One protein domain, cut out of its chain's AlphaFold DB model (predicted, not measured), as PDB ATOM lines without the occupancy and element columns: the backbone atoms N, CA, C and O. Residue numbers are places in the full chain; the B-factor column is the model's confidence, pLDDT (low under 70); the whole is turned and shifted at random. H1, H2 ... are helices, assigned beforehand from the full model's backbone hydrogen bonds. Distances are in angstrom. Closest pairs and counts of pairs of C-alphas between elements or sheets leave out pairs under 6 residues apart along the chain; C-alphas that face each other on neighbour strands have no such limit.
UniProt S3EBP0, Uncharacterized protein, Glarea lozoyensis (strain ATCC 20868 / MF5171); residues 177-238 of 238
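AT A GLANCE: This is residues 177 to 238 of the 238 residues of an uncharacterized protein of Glarea lozoyensis (strain ATCC 20868 / MF5171) (UniProt S3EBP0). A long helix, H3, folds back beside the shorter H2 as a helical hairpin, and a third short helix, H1, packs on the last part of H3 at nearly a right angle to it. Residues 177 to 191, with no named element, lead into H1, and the loop between H2 and H3 lies at the far end of the longest axis from the first printed residues. The printed part has 62 residues with three named helices, in the order H1, H2, H3, and no named strand; the class is all helix. It is compact, with a radius of gyration of the C-alphas of 11.5 A and spans of 34 by 24 by 17 A.

IN THESE COORDINATES: After residues 177 to 191, H1 holds residues 192 to 198, beginning at C-alpha 192 at (-48.791, -27.219, -5.531). H2 holds residues 204 to 210. H3 holds residues 221 to 237, 24.5 A from first to last C-alpha, and ends at C-alpha 237 at (-58.199, -29.839, -2.484).

HOW THE PARTS SIT: H1 touches H3, which takes part with residues 232 to 236 alone; the closest C-alphas are those of His 192 and Leu 232, 4.9 A apart. Their lines are about perpendicular, at 88 degrees. H1 and H2 are apart. H2 and H3 form a helical hairpin and run opposite ways at a shallow tilt of 19 degrees. They touch, H3 with residues 230 to 237 alone; the closest C-alphas are those of Arg 208 and Phe 230, 5.7 A apart. In H1, H2 and H3 every O i to N i+4 pair is within hydrogen-bond range.

THE WHOLE: The two C-alphas farthest apart are those of Pro 178 and Gln 217, 35.0 A. The printed part has no cut. The link from H1 to H2 is tight, and that from H2 to H3 is short, with 10 residues. The mean pLDDT of the printed part is 91.7, and no printed residue is under 70.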
ATOM      1  N   CYS A 177     -41.077 -20.610  -6.006       81.50
ATOM      2  CA  CYS A 177     -42.425 -20.088  -5.840       81.50
ATOM      3  C   CYS A 177     -42.409 -19.107  -4.655       81.50
ATOM      4  O   CYS A 177     -42.158 -19.539  -3.530       81.50
ATOM      5  N   PRO A 178     -42.692 -17.809  -4.864       80.81
ATOM      6  CA  PRO A 178     -42.591 -16.798  -3.808       80.81
ATOM      7  C   PRO A 178     -43.779 -16.813  -2.828       80.81
ATOM      8  O   PRO A 178     -43.858 -15.973  -1.933       80.81
ATOM      9  N   ARG A 179     -44.752 -17.714  -3.010       83.31
ATOM     10  CA  ARG A 179     -45.991 -17.724  -2.226       83.31
ATOM     11  C   ARG A 179     -45.760 -18.342  -0.844       83.31
ATOM     12  O   ARG A 179     -45.130 -19.389  -0.718       83.31
ATOM     13  N   LYS A 180     -46.309 -17.711   0.199       84.25
ATOM     14  CA  LYS A 180     -46.299 -18.253   1.569       84.25
ATOM     15  C   LYS A 180     -47.063 -19.584   1.614       84.25
ATOM     16  O   LYS A 180     -48.058 -19.734   0.915       84.25
ATOM     17  N   GLY A 181     -46.595 -20.536   2.427       86.06
ATOM     18  CA  GLY A 181     -47.216 -21.866   2.543       86.06
ATOM     19  C   GLY A 181     -46.984 -22.784   1.336       86.06
ATOM     20  O   GLY A 181     -47.687 -23.773   1.167       86.06
ATOM     21  N   CYS A 182     -46.017 -22.464   0.473       90.88
ATOM     22  CA  CYS A 182     -45.700 -23.269  -0.698       90.88
ATOM     23  C   CYS A 182     -45.149 -24.657  -0.325       90.88
ATOM     24  O   CYS A 182     -44.021 -24.775   0.148       90.88
ATOM     25  N   VAL A 183     -45.926 -25.707  -0.600       91.81
ATOM     26  CA  VAL A 183     -45.450 -27.100  -0.605       91.81
ATOM     27  C   VAL A 183     -44.868 -27.442  -1.978       91.81
ATOM     28  O   VAL A 183     -45.552 -27.274  -2.995       91.81
ATOM     29  N   ARG A 184     -43.616 -27.914  -1.996       91.12
ATOM     30  CA  ARG A 184     -42.873 -28.337  -3.191       91.12
ATOM     31  C   ARG A 184     -42.620 -29.842  -3.159       91.12
ATOM     32  O   ARG A 184     -42.234 -30.368  -2.122       91.12
ATOM     33  N   GLY A 185     -42.809 -30.483  -4.309       89.56
ATOM     34  CA  GLY A 185     -42.339 -31.832  -4.579       89.56
ATOM     35  C   GLY A 185     -40.845 -31.841  -4.909       89.56
ATOM     36  O   GLY A 185     -40.361 -30.959  -5.624       89.56
ATOM     37  N   ASN A 186     -40.121 -32.810  -4.366       88.94
ATOM     38  CA  ASN A 186     -38.696 -32.995  -4.593       88.94
ATOM     39  C   ASN A 186     -38.426 -33.666  -5.945       88.94
ATOM     40  O   ASN A 186     -37.515 -33.240  -6.654       88.94
ATOM     41  N   ASP A 187     -39.235 -34.658  -6.321       90.62
ATOM     42  CA  ASP A 187     -38.960 -35.519  -7.474       90.62
ATOM     43  C   ASP A 187     -39.440 -34.882  -8.789       90.62
ATOM     44  O   ASP A 187     -38.698 -34.790  -9.769       90.62
ATOM     45  N   LEU A 188     -40.659 -34.338  -8.803       90.19
ATOM     46  CA  LEU A 188     -41.229 -33.592  -9.928       90.19
ATOM     47  C   LEU A 188     -40.671 -32.165 -10.012       90.19
ATOM     48  O   LEU A 188     -40.776 -31.518 -11.057       90.19
ATOM     49  N   ASN A 189     -40.063 -31.672  -8.927       89.56
ATOM     50  CA  ASN A 189     -39.495 -30.327  -8.803       89.56
ATOM     51  C   ASN A 189     -40.493 -29.208  -9.175       89.56
ATOM     52  O   ASN A 189     -40.146 -28.215  -9.821       89.56
ATOM     53  N   VAL A 190     -41.751 -29.381  -8.767       91.44
ATOM     54  CA  VAL A 190     -42.844 -28.410  -8.927       91.44
ATOM     55  C   VAL A 190     -43.575 -28.215  -7.607       91.44
ATOM     56  O   VAL A 190     -43.502 -29.056  -6.709       91.44
ATOM     57  N   CYS A 191     -44.257 -27.084  -7.446       92.50
ATOM     58  CA  CYS A 191     -45.061 -26.829  -6.255       92.50
ATOM     59  C   CYS A 191     -46.558 -26.993  -6.502       92.50
ATOM     60  O   CYS A 191     -47.025 -26.988  -7.640       92.50
ATOM     61  N   HIS A 192     -47.337 -27.078  -5.421       92.69
ATOM     62  CA  HIS A 192     -48.791 -27.219  -5.531       92.69
ATOM     63  C   HIS A 192     -49.445 -26.041  -6.283       92.69
ATOM     64  O   HIS A 192     -50.461 -26.227  -6.940       92.69
ATOM     65  N   HIS A 193     -48.849 -24.842  -6.278       92.00
ATOM     66  CA  HIS A 193     -49.339 -23.715  -7.082       92.00
ATOM     67  C   HIS A 193     -49.127 -23.911  -8.590       92.00
ATOM     68  O   HIS A 193     -49.964 -23.475  -9.382       92.00
ATOM     69  N   ASP A 194     -48.032 -24.560  -8.995       91.25
ATOM     70  CA  ASP A 194     -47.784 -24.896 -10.400       91.25
ATOM     71  C   ASP A 194     -48.798 -25.941 -10.867       91.25
ATOM     72  O   ASP A 194     -49.401 -25.787 -11.926       91.25
ATOM     73  N   ILE A 195     -49.059 -26.946 -10.023       92.81
ATOM     74  CA  ILE A 195     -50.090 -27.963 -10.253       92.81
ATOM     75  C   ILE A 195     -51.483 -27.316 -10.329       92.81
ATOM     76  O   ILE A 195     -52.228 -27.565 -11.274       92.81
ATOM     77  N   GLN A 196     -51.825 -26.413  -9.408       92.38
ATOM     78  CA  GLN A 196     -53.101 -25.690  -9.427       92.38
ATOM     79  C   GLN A 196     -53.280 -24.868 -10.711       92.38
ATOM     80  O   GLN A 196     -54.379 -24.802 -11.261       92.38
ATOM     81  N   ARG A 197     -52.206 -24.235 -11.199       90.81
ATOM     82  CA  ARG A 197     -52.202 -23.501 -12.471       90.81
ATOM     83  C   ARG A 197     -52.421 -24.447 -13.652       90.81
ATOM     84  O   ARG A 197     -53.233 -24.138 -14.520       90.81
ATOM     85  N   LEU A 198     -51.717 -25.574 -13.666       91.81
ATOM     86  CA  LEU A 198     -51.728 -26.563 -14.745       91.81
ATOM     87  C   LEU A 198     -53.091 -27.250 -14.905       91.81
ATOM     88  O   LEU A 198     -53.550 -27.461 -16.026       91.81
ATOM     89  N   PHE A 199     -53.757 -27.545 -13.787       91.88
ATOM     90  CA  PHE A 199     -55.086 -28.163 -13.738       91.88
ATOM     91  C   PHE A 199     -56.219 -27.141 -13.549       91.88
ATOM     92  O   PHE A 199     -57.332 -27.494 -13.150       91.88
ATOM     93  N   LYS A 200     -55.970 -25.855 -13.829       89.88
ATOM     94  CA  LYS A 200     -56.982 -24.805 -13.678       89.88
ATOM     95  C   LYS A 200     -58.201 -25.101 -14.559       89.88
ATOM     96  O   LYS A 200     -58.083 -25.240 -15.772       89.88
ATOM     97  N   GLY A 201     -59.379 -25.148 -13.939       88.94
ATOM     98  CA  GLY A 201     -60.642 -25.449 -14.622       88.94
ATOM     99  C   GLY A 201     -60.904 -26.942 -14.850       88.94
ATOM    100  O   GLY A 201     -61.924 -27.278 -15.442       88.94
ATOM    101  N   GLN A 202     -60.025 -27.831 -14.376       90.25
ATOM    102  CA  GLN A 202     -60.271 -29.274 -14.355       90.25
ATOM    103  C   GLN A 202     -60.822 -29.731 -12.999       90.25
ATOM    104  O   GLN A 202     -60.680 -29.054 -11.980       90.25
ATOM    105  N   ASP A 203     -61.454 -30.906 -12.993       93.31
ATOM    106  CA  ASP A 203     -61.935 -31.548 -11.774       93.31
ATOM    107  C   ASP A 203     -60.759 -32.163 -10.999       93.31
ATOM    108  O   ASP A 203     -60.310 -33.280 -11.273       93.31
ATOM    109  N   LEU A 204     -60.265 -31.415 -10.011       94.25
ATOM    110  CA  LEU A 204     -59.137 -31.821  -9.174       94.25
ATOM    111  C   LEU A 204     -59.417 -33.105  -8.383       94.25
ATOM    112  O   LEU A 204     -58.485 -33.869  -8.136       94.25
ATOM    113  N   LEU A 205     -60.672 -33.387  -8.008       94.12
ATOM    114  CA  LEU A 205     -61.016 -34.630  -7.308       94.12
ATOM    115  C   LEU A 205     -60.810 -35.833  -8.226       94.12
ATOM    116  O   LEU A 205     -60.235 -36.843  -7.809       94.12
ATOM    117  N   ARG A 206     -61.238 -35.709  -9.486       94.50
ATOM    118  CA  ARG A 206     -61.022 -36.737 -10.503       94.50
ATOM    119  C   ARG A 206     -59.539 -36.918 -10.802       94.50
ATOM    120  O   ARG A 206     -59.076 -38.058 -10.820       94.50
ATOM    121  N   GLU A 207     -58.794 -35.830 -10.988       94.56
ATOM    122  CA  GLU A 207     -57.347 -35.900 -11.219       94.56
ATOM    123  C   GLU A 207     -56.624 -36.550 -10.038       94.56
ATOM    124  O   GLU A 207     -55.864 -37.498 -10.236       94.56
ATOM    125  N   ARG A 208     -56.939 -36.169  -8.795       95.38
ATOM    126  CA  ARG A 208     -56.375 -36.807  -7.596       95.38
ATOM    127  C   ARG A 208     -56.555 -38.327  -7.621       95.38
ATOM    128  O   ARG A 208     -55.618 -39.060  -7.328       95.38
ATOM    129  N   LEU A 209     -57.735 -38.823  -7.989       94.69
ATOM    130  CA  LEU A 209     -57.983 -40.267  -8.077       94.69
ATOM    131  C   LEU A 209     -57.221 -40.945  -9.225       94.69
ATOM    132  O   LEU A 209     -56.876 -42.122  -9.104       94.69
ATOM    133  N   ARG A 210     -56.948 -40.234 -10.329       94.00
ATOM    134  CA  ARG A 210     -56.120 -40.747 -11.435       94.00
ATOM    135  C   ARG A 210     -54.671 -40.954 -11.004       94.00
ATOM    136  O   ARG A 210     -54.082 -41.964 -11.378       94.00
ATOM    137  N   TRP A 211     -54.142 -40.047 -10.185       95.31
ATOM    138  CA  TRP A 211     -52.769 -40.079  -9.666       95.31
ATOM    139  C   TRP A 211     -52.587 -40.924  -8.397       95.31
ATOM    140  O   TRP A 211     -51.515 -40.902  -7.802       95.31
ATOM    141  N   HIS A 212     -53.599 -41.679  -7.958       95.50
ATOM    142  CA  HIS A 212     -53.490 -42.481  -6.740       95.50
ATOM    143  C   HIS A 212     -52.353 -43.522  -6.847       95.50
ATOM    144  O   HIS A 212     -52.343 -44.286  -7.817       95.50
ATOM    145  N   PRO A 213     -51.431 -43.620  -5.866       94.56
ATOM    146  CA  PRO A 213     -50.254 -44.492  -5.950       94.56
ATOM    147  C   PRO A 213     -50.596 -45.980  -6.137       94.56
ATOM    148  O   PRO A 213     -49.860 -46.690  -6.815       94.56
ATOM    149  N   ASP A 214     -51.736 -46.446  -5.619       93.88
ATOM    150  CA  ASP A 214     -52.209 -47.834  -5.791       93.88
ATOM    151  C   ASP A 214     -52.539 -48.214  -7.245       93.88
ATOM    152  O   ASP A 214     -52.674 -49.393  -7.566       93.88
ATOM    153  N   ARG A 215     -52.690 -47.233  -8.146       90.75
ATOM    154  CA  ARG A 215     -52.890 -47.495  -9.582       90.75
ATOM    155  C   ARG A 215     -51.593 -47.858 -10.304       90.75
ATOM    156  O   ARG A 215     -51.641 -48.282 -11.459       90.75
ATOM    157  N   PHE A 216     -50.456 -47.680  -9.642       90.62
ATOM    158  CA  PHE A 216     -49.130 -47.933 -10.180       90.62
ATOM    159  C   PHE A 216     -48.538 -49.186  -9.540       90.62
ATOM    160  O   PHE A 216     -48.890 -49.572  -8.427       90.62
ATOM    161  N   GLN A 217     -47.636 -49.851 -10.260       89.81
ATOM    162  CA  GLN A 217     -46.970 -51.040  -9.741       89.81
ATOM    163  C   GLN A 217     -46.102 -50.670  -8.531       89.81
ATOM    164  O   GLN A 217     -45.305 -49.732  -8.594       89.81
ATOM    165  N   SER A 218     -46.249 -51.426  -7.443       90.62
ATOM    166  CA  SER A 218     -45.538 -51.163  -6.194       90.62
ATOM    167  C   SER A 218     -44.017 -51.178  -6.361       90.62
ATOM    168  O   SER A 218     -43.477 -52.064  -7.021       90.62
ATOM    169  N   GLY A 219     -43.337 -50.212  -5.738       87.88
ATOM    170  CA  GLY A 219     -41.875 -50.086  -5.749       87.88
ATOM    171  C   GLY A 219     -41.287 -49.568  -7.066       87.88
ATOM    172  O   GLY A 219     -40.080 -49.657  -7.268       87.88
ATOM    173  N   THR A 220     -42.119 -49.058  -7.976       90.19
ATOM    174  CA  THR A 220     -41.646 -48.425  -9.215       90.19
ATOM    175  C   THR A 220     -41.447 -46.925  -9.029       90.19
ATOM    176  O   THR A 220     -42.185 -46.285  -8.283       90.19
ATOM    177  N   HIS A 221     -40.518 -46.342  -9.787       91.62
ATOM    178  CA  HIS A 221     -40.306 -44.892  -9.807       91.62
ATOM    179  C   HIS A 221     -41.593 -44.117 -10.156       91.62
ATOM    180  O   HIS A 221     -41.910 -43.102  -9.543       91.62
ATOM    181  N   ASN A 222     -42.416 -44.652 -11.065       91.44
ATOM    182  CA  ASN A 222     -43.711 -44.059 -11.414       91.44
ATOM    183  C   ASN A 222     -44.671 -43.988 -10.216       91.44
ATOM    184  O   ASN A 222     -45.473 -43.059 -10.143       91.44
ATOM    185  N   GLN A 223     -44.604 -44.939  -9.279       93.31
ATOM    186  CA  GLN A 223     -45.406 -44.892  -8.057       93.31
ATOM    187  C   GLN A 223     -44.958 -43.753  -7.133       93.31
ATOM    188  O   GLN A 223     -45.808 -43.097  -6.533       93.31
ATOM    189  N   GLU A 224     -43.653 -43.502  -7.022       94.00
ATOM    190  CA  GLU A 224     -43.096 -42.402  -6.220       94.00
ATOM    191  C   GLU A 224     -43.510 -41.044  -6.797       94.00
ATOM    192  O   GLU A 224     -44.087 -40.219  -6.087       94.00
ATOM    193  N   LEU A 225     -43.347 -40.866  -8.113       94.62
ATOM    194  CA  LEU A 225     -43.784 -39.661  -8.823       94.62
ATOM    195  C   LEU A 225     -45.302 -39.443  -8.716       94.62
ATOM    196  O   LEU A 225     -45.765 -38.326  -8.475       94.62
ATOM    197  N   ALA A 226     -46.096 -40.510  -8.843       95.12
ATOM    198  CA  ALA A 226     -47.544 -40.443  -8.666       95.12
ATOM    199  C   ALA A 226     -47.935 -40.079  -7.229       95.12
ATOM    200  O   ALA A 226     -48.832 -39.262  -7.027       95.12
ATOM    201  N   LYS A 227     -47.246 -40.642  -6.230       96.31
ATOM    202  CA  LYS A 227     -47.451 -40.318  -4.814       96.31
ATOM    203  C   LYS A 227     -47.183 -38.840  -4.546       96.31
ATOM    204  O   LYS A 227     -47.976 -38.208  -3.852       96.31
ATOM    205  N   GLU A 228     -46.115 -38.283  -5.107       95.88
ATOM    206  CA  GLU A 228     -45.819 -36.859  -4.973       95.88
ATOM    207  C   GLU A 228     -46.890 -35.988  -5.649       95.88
ATOM    208  O   GLU A 228     -47.434 -35.078  -5.021       95.88
ATOM    209  N   MET A 229     -47.277 -36.306  -6.891       95.69
ATOM    210  CA  MET A 229     -48.370 -35.614  -7.589       95.69
ATOM    211  C   MET A 229     -49.675 -35.654  -6.779       95.69
ATOM    212  O   MET A 229     -50.370 -34.646  -6.637       95.69
ATOM    213  N   PHE A 230     -49.994 -36.814  -6.206       96.62
ATOM    214  CA  PHE A 230     -51.166 -37.018  -5.365       96.62
ATOM    215  C   PHE A 230     -51.138 -36.135  -4.114       96.62
ATOM    216  O   PHE A 230     -52.143 -35.499  -3.801       96.62
ATOM    217  N   GLN A 231     -49.995 -36.046  -3.427       96.25
ATOM    218  CA  GLN A 231     -49.819 -35.172  -2.263       96.25
ATOM    219  C   GLN A 231     -49.980 -33.695  -2.632       96.25
ATOM    220  O   GLN A 231     -50.685 -32.963  -1.937       96.25
ATOM    221  N   LEU A 232     -49.392 -33.252  -3.747       95.06
ATOM    222  CA  LEU A 232     -49.551 -31.876  -4.221       95.06
ATOM    223  C   LEU A 232     -51.017 -31.558  -4.547       95.06
ATOM    224  O   LEU A 232     -51.502 -30.493  -4.172       95.06
ATOM    225  N   LEU A 233     -51.748 -32.482  -5.178       95.81
ATOM    226  CA  LEU A 233     -53.188 -32.337  -5.432       95.81
ATOM    227  C   LEU A 233     -54.013 -32.332  -4.140       95.81
ATOM    228  O   LEU A 233     -54.972 -31.570  -4.035       95.81
ATOM    229  N   GLN A 234     -53.645 -33.141  -3.143       95.50
ATOM    230  CA  GLN A 234     -54.299 -33.133  -1.834       95.50
ATOM    231  C   GLN A 234     -54.182 -31.779  -1.137       95.50
ATOM    232  O   GLN A 234     -55.176 -31.330  -0.585       95.50
ATOM    233  N   VAL A 235     -53.028 -31.109  -1.213       94.62
ATOM    234  CA  VAL A 235     -52.836 -29.763  -0.636       94.62
ATOM    235  C   VAL A 235     -53.738 -28.715  -1.294       94.62
ATOM    236  O   VAL A 235     -54.122 -27.750  -0.650       94.62
ATOM    237  N   ILE A 236     -54.077 -28.881  -2.576       93.00
ATOM    238  CA  ILE A 236     -54.945 -27.936  -3.301       93.00
ATOM    239  C   ILE A 236     -56.425 -28.169  -2.966       93.00
ATOM    240  O   ILE A 236     -57.218 -27.231  -3.005       93.00
ATOM    241  N   ILE A 237     -56.806 -29.426  -2.720       91.81
ATOM    242  CA  ILE A 237     -58.199 -29.839  -2.484       91.81
ATOM    243  C   ILE A 237     -58.590 -29.741  -1.006       91.81
ATOM    244  O   ILE A 237     -59.753 -29.465  -0.718       91.81
ATOM    245  N   GLY A 238     -57.660 -30.091  -0.114       76.50
ATOM    246  CA  GLY A 238     -57.851 -30.117   1.337       76.50
ATOM    247  C   GLY A 238     -57.942 -28.726   1.933       76.50
ATOM    248  O   GLY A 238     -58.696 -28.600   2.921       76.50
TER     249      GLY A 238